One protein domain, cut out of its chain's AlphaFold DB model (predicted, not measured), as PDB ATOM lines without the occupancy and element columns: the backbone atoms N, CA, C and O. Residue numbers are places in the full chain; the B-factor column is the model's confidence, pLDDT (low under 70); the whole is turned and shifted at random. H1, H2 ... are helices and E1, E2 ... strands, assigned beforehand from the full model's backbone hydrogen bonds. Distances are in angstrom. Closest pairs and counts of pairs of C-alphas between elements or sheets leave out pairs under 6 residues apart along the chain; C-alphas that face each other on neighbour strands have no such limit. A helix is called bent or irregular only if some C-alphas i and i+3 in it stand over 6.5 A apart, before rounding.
ATOM      1  N   VAL A   3      14.331  37.023 -26.945       63.88
ATOM      2  CA  VAL A   3      14.438  36.892 -28.403       63.88
ATOM      3  C   VAL A   3      15.185  35.604 -28.692       63.88
ATOM      4  O   VAL A   3      16.319  35.430 -28.250       63.88
ATOM      5  N   THR A   4      14.543  34.695 -29.415       68.00
ATOM      6  CA  THR A   4      15.114  33.415 -29.827       68.00
ATOM      7  C   THR A   4      15.276  33.425 -31.342       68.00
ATOM      8  O   THR A   4      14.330  33.704 -32.078       68.00
ATOM      9  N   SER A   5      16.491  33.151 -31.812       57.38
ATOM     10  CA  SER A   5      16.803  33.043 -33.237       57.38
ATOM     11  C   SER A   5      16.905  31.564 -33.609       57.38
ATOM     12  O   SER A   5      17.813  30.876 -33.144       57.38
ATOM     13  N   GLU A   6      15.968  31.066 -34.416       61.66
ATOM     14  CA  GLU A   6      16.016  29.721 -35.000       61.66
ATOM     15  C   GLU A   6      16.287  29.869 -36.495       61.66
ATOM     16  O   GLU A   6      15.357  30.231 -37.206       61.66
ATOM     17  N   ALA A   7      17.532  29.600 -36.922       56.47
ATOM     18  CA  ALA A   7      18.103  29.430 -38.278       56.47
ATOM     19  C   ALA A   7      17.625  30.332 -39.451       56.47
ATOM     20  O   ALA A   7      18.462  30.752 -40.241       56.47
ATOM     21  N   ASP A   8      16.331  30.632 -39.575       61.09
ATOM     22  CA  ASP A   8      15.691  31.419 -40.637       61.09
ATOM     23  C   ASP A   8      14.474  32.271 -40.157       61.09
ATOM     24  O   ASP A   8      13.745  32.892 -40.945       61.09
ATOM     25  N   SER A   9      14.210  32.313 -38.843       67.38
ATOM     26  CA  SER A   9      13.132  33.111 -38.235       67.38
ATOM     27  C   SER A   9      13.508  33.653 -36.852       67.38
ATOM     28  O   SER A   9      14.119  32.954 -36.040       67.38
ATOM     29  N   ILE A  10      13.130  34.905 -36.579       77.81
ATOM     30  CA  ILE A  10      13.308  35.535 -35.270       77.81
ATOM     31  C   ILE A  10      11.975  35.455 -34.530       77.81
ATOM     32  O   ILE A  10      10.969  35.999 -34.983       77.81
ATOM     33  N   LYS A  11      11.967  34.799 -33.369       75.75
ATOM     34  CA  LYS A  11      10.827  34.797 -32.448       75.75
ATOM     35  C   LYS A  11      11.131  35.740 -31.291       75.75
ATOM     36  O   LYS A  11      12.157  35.605 -30.630       75.75
ATOM     37  N   GLY A  12      10.252  36.709 -31.056       78.12
ATOM     38  CA  GLY A  12      10.325  37.604 -29.904       78.12
ATOM     39  C   GLY A  12       9.146  37.367 -28.975       78.12
ATOM     40  O   GLY A  12       8.001  37.490 -29.394       78.12
ATOM     41  N   GLU A  13       9.426  37.054 -27.718       79.62
ATOM     42  CA  GLU A  13       8.435  36.932 -26.656       79.62
ATOM     43  C   GLU A  13       8.647  38.066 -25.647       79.62
ATOM     44  O   GLU A  13       9.709  38.208 -25.030       79.62
ATOM     45  N   LEU A  14       7.648  38.933 -25.494       74.69
ATOM     46  CA  LEU A  14       7.729  40.064 -24.578       74.69
ATOM     47  C   LEU A  14       6.860  39.803 -23.351       74.69
ATOM     48  O   LEU A  14       5.646  39.958 -23.376       74.69
ATOM     49  N   LEU A  15       7.522  39.409 -22.266       77.44
ATOM     50  CA  LEU A  15       6.912  39.228 -20.953       77.44
ATOM     51  C   LEU A  15       6.893  40.574 -20.214       77.44
ATOM     52  O   LEU A  15       7.939  41.214 -20.083       77.44
ATOM     53  N   SER A  16       5.713  40.994 -19.757       78.38
ATOM     54  CA  SER A  16       5.482  42.231 -19.003       78.38
ATOM     55  C   SER A  16       4.522  41.963 -17.845       78.38
ATOM     56  O   SER A  16       3.549  41.230 -18.011       78.38
ATOM     57  N   GLU A  17       4.780  42.568 -16.684       75.56
ATOM     58  CA  GLU A  17       3.903  42.477 -15.503       75.56
ATOM     59  C   GLU A  17       2.628  43.334 -15.641       75.56
ATOM     60  O   GLU A  17       1.662  43.143 -14.906       75.56
ATOM     61  N   SER A  18       2.602  44.263 -16.599       74.38
ATOM     62  CA  SER A  18       1.461  45.127 -16.916       74.38
ATOM     63  C   SER A  18       1.100  45.062 -18.403       74.38
ATOM     64  O   SER A  18       1.925  44.685 -19.242       74.38
ATOM     65  N   SER A  19      -0.139  45.435 -18.746       71.44
ATOM     66  CA  SER A  19      -0.575  45.538 -20.143       71.44
ATOM     67  C   SER A  19       0.307  46.538 -20.891       71.44
ATOM     68  O   SER A  19       0.339  47.722 -20.548       71.44
ATOM     69  N   MET A  20       1.019  46.065 -21.909       77.38
ATOM     70  CA  MET A  20       1.892  46.908 -22.717       77.38
ATOM     71  C   MET A  20       1.067  47.791 -23.666       77.38
ATOM     72  O   MET A  20       0.026  47.377 -24.171       77.38
ATOM     73  N   GLY A  21       1.523  49.022 -23.907       77.88
ATOM     74  CA  GLY A  21       0.877  49.919 -24.867       77.88
ATOM     75  C   GLY A  21       1.038  49.427 -26.310       77.88
ATOM     76  O   GLY A  21       2.124  48.997 -26.699       77.88
ATOM     77  N   GLN A  22      -0.020  49.560 -27.117       82.19
ATOM     78  CA  GLN A  22      -0.070  49.106 -28.517       82.19
ATOM     79  C   GLN A  22       1.067  49.681 -29.379       82.19
ATOM     80  O   GLN A  22       1.631  48.989 -30.221       82.19
ATOM     81  N   THR A  23       1.454  50.936 -29.141       81.31
ATOM     82  CA  THR A  23       2.573  51.579 -29.846       81.31
ATOM     83  C   THR A  23       3.897  50.858 -29.596       81.31
ATOM     84  O   THR A  23       4.677  50.656 -30.525       81.31
ATOM     85  N   THR A  24       4.149  50.432 -28.357       82.00
ATOM     86  CA  THR A  24       5.365  49.696 -27.988       82.00
ATOM     87  C   THR A  24       5.383  48.316 -28.635       82.00
ATOM     88  O   THR A  24       6.412  47.917 -29.174       82.00
ATOM     89  N   GLU A  25       4.246  47.615 -28.648       83.25
ATOM     90  CA  GLU A  25       4.108  46.314 -29.313       83.25
ATOM     91  C   GLU A  25       4.414  46.409 -30.814       83.25
ATOM     92  O   GLU A  25       5.279  45.689 -31.314       83.25
ATOM     93  N   LEU A  26       3.787  47.363 -31.512       86.44
ATOM     94  CA  LEU A  26       4.010  47.601 -32.941       86.44
ATOM     95  C   LEU A  26       5.463  47.981 -33.246       86.44
ATOM     96  O   LEU A  26       6.038  47.495 -34.220       86.44
ATOM     97  N   THR A  27       6.080  48.806 -32.397       85.94
ATOM     98  CA  THR A  27       7.483  49.220 -32.562       85.94
ATOM     99  C   THR A  27       8.423  48.024 -32.416       85.94
ATOM    100  O   THR A  27       9.311  47.813 -33.240       85.94
ATOM    101  N   VAL A  28       8.206  47.200 -31.389       85.19
ATOM    102  CA  VAL A  28       8.983  45.979 -31.154       85.19
ATOM    103  C   VAL A  28       8.817  44.997 -32.315       85.19
ATOM    104  O   VAL A  28       9.805  44.445 -32.798       85.19
ATOM    105  N   GLN A  29       7.594  44.821 -32.815       85.56
ATOM    106  CA  GLN A  29       7.318  43.954 -33.958       85.56
ATOM    107  C   GLN A  29       7.998  44.452 -35.243       85.56
ATOM    108  O   GLN A  29       8.571  43.645 -35.980       85.56
ATOM    109  N   GLN A  30       7.992  45.764 -35.503       86.44
ATOM    110  CA  GLN A  30       8.695  46.360 -36.643       86.44
ATOM    111  C   GLN A  30      10.214  46.169 -36.547       86.44
ATOM    112  O   GLN A  30      10.840  45.779 -37.533       86.44
ATOM    113  N   LEU A  31      10.806  46.361 -35.363       84.75
ATOM    114  CA  LEU A  31      12.239  46.144 -35.139       84.75
ATOM    115  C   LEU A  31      12.642  44.679 -35.359       84.75
ATOM    116  O   LEU A  31      13.618  44.407 -36.057       84.75
ATOM    117  N   LEU A  32      11.874  43.728 -34.817       84.88
ATOM    118  CA  LEU A  32      12.119  42.296 -35.024       84.88
ATOM    119  C   LEU A  32      11.963  41.898 -36.496       84.88
ATOM    120  O   LEU A  32      12.777  41.131 -37.012       84.88
ATOM    121  N   SER A  33      10.967  42.457 -37.186       86.06
ATOM    122  CA  SER A  33      10.756  42.226 -38.620       86.06
ATOM    123  C   SER A  33      11.923  42.763 -39.455       86.06
ATOM    124  O   SER A  33      12.386  42.079 -40.368       86.06
ATOM    125  N   GLY A  34      12.458  43.938 -39.104       83.19
ATOM    126  CA  GLY A  34      13.648  44.510 -39.739       83.19
ATOM    127  C   GLY A  34      14.910  43.669 -39.519       83.19
ATOM    128  O   GLY A  34      15.659  43.413 -40.462       83.19
ATOM    129  N   LEU A  35      15.119  43.164 -38.297       81.75
ATOM    130  CA  LEU A  35      16.230  42.255 -37.991       81.75
ATOM    131  C   LEU A  35      16.109  40.924 -38.746       81.75
ATOM    132  O   LEU A  35      17.106  40.416 -39.257       81.75
ATOM    133  N   GLN A  36      14.895  40.379 -38.866       83.62
ATOM    134  CA  GLN A  36      14.650  39.143 -39.607       83.62
ATOM    135  C   GLN A  36      14.889  39.330 -41.109       83.62
ATOM    136  O   GLN A  36      15.484  38.461 -41.743       83.62
ATOM    137  N   ALA A  37      14.465  40.462 -41.676       82.25
ATOM    138  CA  ALA A  37      14.729  40.803 -43.071       82.25
ATOM    139  C   ALA A  37      16.239  40.902 -43.354       82.25
ATOM    140  O   ALA A  37      16.717  40.325 -44.328       82.25
ATOM    141  N   SER A  38      16.997  41.545 -42.459       78.31
ATOM    142  CA  SER A  38      18.460  41.647 -42.553       78.31
ATOM    143  C   SER A  38      19.155  40.280 -42.450       78.31
ATOM    144  O   SER A  38      20.016  39.953 -43.267       78.31
ATOM    145  N   GLY A  39      18.730  39.430 -41.506       78.75
ATOM    146  CA  GLY A  39      19.271  38.075 -41.343       78.75
ATOM    147  C   GLY A  39      19.020  37.174 -42.557       78.75
ATOM    148  O   GLY A  39      19.937  36.497 -43.026       78.75
ATOM    149  N   ARG A  40      17.807  37.215 -43.123       80.75
ATOM    150  CA  ARG A  40      17.458  36.470 -44.347       80.75
ATOM    151  C   ARG A  40      18.219  36.961 -45.565       80.75
ATOM    152  O   ARG A  40      18.653  36.161 -46.389       80.75
ATOM    153  N   ALA A  41      18.406  38.268 -45.675       78.38
ATOM    154  CA  ALA A  41      19.169  38.829 -46.769       78.38
ATOM    155  C   ALA A  41      20.644  38.407 -46.746       78.38
ATOM    156  O   ALA A  41      21.197  38.079 -47.796       78.38
ATOM    157  N   ALA A  42      21.252  38.342 -45.557       76.31
ATOM    158  CA  ALA A  42      22.604  37.819 -45.389       76.31
ATOM    159  C   ALA A  42      22.700  36.334 -45.790       76.31
ATOM    160  O   ALA A  42      23.654  35.946 -46.462       76.31
ATOM    161  N   ALA A  43      21.693  35.516 -45.450       79.75
ATOM    162  CA  ALA A  43      21.627  34.105 -45.850       79.75
ATOM    163  C   ALA A  43      21.484  33.910 -47.373       79.75
ATOM    164  O   ALA A  43      21.986  32.932 -47.923       79.75
ATOM    165  N   LEU A  44      20.840  34.857 -48.062       81.44
ATOM    166  CA  LEU A  44      20.673  34.870 -49.520       81.44
ATOM    167  C   LEU A  44      21.851  35.516 -50.273       81.44
ATOM    168  O   LEU A  44      21.813  35.601 -51.500       81.44
ATOM    169  N   GLY A  45      22.892  35.972 -49.567       82.00
ATOM    170  CA  GLY A  45      24.064  36.611 -50.172       82.00
ATOM    171  C   GLY A  45      23.794  38.002 -50.758       82.00
ATOM    172  O   GLY A  45      24.562  38.463 -51.601       82.00
ATOM    173  N   LEU A  46      22.713  38.667 -50.338       82.56
ATOM    174  CA  LEU A  46      22.386  40.022 -50.777       82.56
ATOM    175  C   LEU A  46      23.325  41.032 -50.107       82.56
ATOM    176  O   LEU A  46      23.591  40.955 -48.905       82.56
ATOM    177  N   ASN A  47      23.819  41.998 -50.879       79.94
ATOM    178  CA  ASN A  47      24.614  43.094 -50.331       79.94
ATOM    179  C   ASN A  47      23.714  44.128 -49.618       79.94
ATOM    180  O   ASN A  47      22.503  44.182 -49.835       79.94
ATOM    181  N   GLN A  48      24.296  44.967 -48.757       71.31
ATOM    182  CA  GLN A  48      23.531  45.907 -47.923       71.31
ATOM    183  C   GLN A  48      22.704  46.921 -48.743       71.31
ATOM    184  O   GLN A  48      21.624  47.318 -48.309       71.31
ATOM    185  N   GLU A  49      23.157  47.279 -49.948       75.00
ATOM    186  CA  GLU A  49      22.416  48.135 -50.887       75.00
ATOM    187  C   GLU A  49      21.184  47.434 -51.481       75.00
ATOM    188  O   GLU A  49      20.114  48.032 -51.572       75.00
ATOM    189  N   GLN A  50      21.287  46.149 -51.827       76.62
ATOM    190  CA  GLN A  50      20.172  45.346 -52.332       76.62
ATOM    191  C   GLN A  50      19.090  45.180 -51.261       76.62
ATOM    192  O   GLN A  50      17.905  45.305 -51.564       76.62
ATOM    193  N   VAL A  51      19.473  44.988 -49.998       75.31
ATOM    194  CA  VAL A  51      18.522  44.937 -48.870       75.31
ATOM    195  C   VAL A  51      17.833  46.277 -48.644       75.31
ATOM    196  O   VAL A  51      16.625  46.309 -48.402       75.31
TER     197      VAL A  51
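This is residues 3 to 51 of the 322 residues of the protein "ABC transporter, permease protein" of Enterococcus sp. HSIEG1 (UniProt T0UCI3). One long helix, H1, makes the backbone of a loose, flat piece, and a small two-stranded hairpin of E1 and E2 packs along one side of it, with E2 next to the helix and E1 farther out. After E2 the chain swings out in a wide turn, whose residues 15 to 24 stick out at one end, before it folds back as H1; at the other end the short helix H2 sits close to the last part of H1, away from the hairpin. The printed part has 49 residues with two named strands and two named helices, in the order E1, E2, H1, H2, and the sheet, E1 - E2, is antiparallel. The class is mixed, helices and strands, with 26 residues in helices and 9 in strands. The whole is loose, with a radius of gyration of the C-alphas of 13.3 A, and the C-alphas span 41 by 21 by 8 A along their three main axes.

The printed part begins with strand E1, residues 3 to 6, which forms a hairpin with E2, residues 9 to 13. The two are antiparallel neighbours, with 154 degrees between their N-to-C directions. C-alphas 3 and 12 face each other at 4.4 A, and so do C-alphas 5 and 10 at 4.7 A. Across the pair, N 4 and O 11 are 2.8 A apart and N 9 and O 6 are 2.9 A apart, both within hydrogen-bond range. E2 comes near helix H1, residues 22 to 43, with 6 pairs of C-alphas within 8 A. Their closest C-alphas are those of Ile 10 and Gln 36, 5.8 A apart, and their centres are 9.1 A apart. Residues 28 to 40 of H1 have 21 pairs of C-alphas within 10 A of E2 and 3 of E1. E1 and H1 are apart. H1 and helix H2, residues 48 to 51, are close but not clearly touching, with 2 pairs of C-alphas within 8 A. The closest C-alphas of these two helices are those of Ala 41 and Val 51, 6.5 A apart. H2 is apart from both E1 and E2. In H1 every O i to N i+4 pair is within hydrogen-bond range; H2 is too short for such a pair, and its one O i to N i+3 pair is not within range.

E1 begins at C-alpha 3, at (14.438, 36.892, -28.403), and runs from Val 3 to Glu 6, 9.9 A from first to last C-alpha. E2 runs from Ser 9 to Glu 13, 13.1 A. H1 begins at C-alpha 22, at (-0.070, 49.106, -28.517), and runs from Gln 22 to Ala 43, 31.6 A; it is not bent. H2 runs from Gln 48 to Val 51, 5.2 A, and ends at C-alpha 51, at (18.522, 44.937, -48.870).

The two C-alphas farthest apart are those of Ser 18 and Gly 45, 41.1 A, while those of the first and last printed residues, Val 3 and Val 51, are 22.4 A apart. Residues 15 to 24, of which 22 to 24 belong to H1, stand free; without them the body spans 31 by 20 by 7 A. The links E1 to E2 and H1 to H2 are tight, and the link E2 to H1, with 8 residues, is short. The printed part has no cut. The mean pLDDT of the printed part is 77.5, and the model's confidence is low, under 70, at residues 3 to 9.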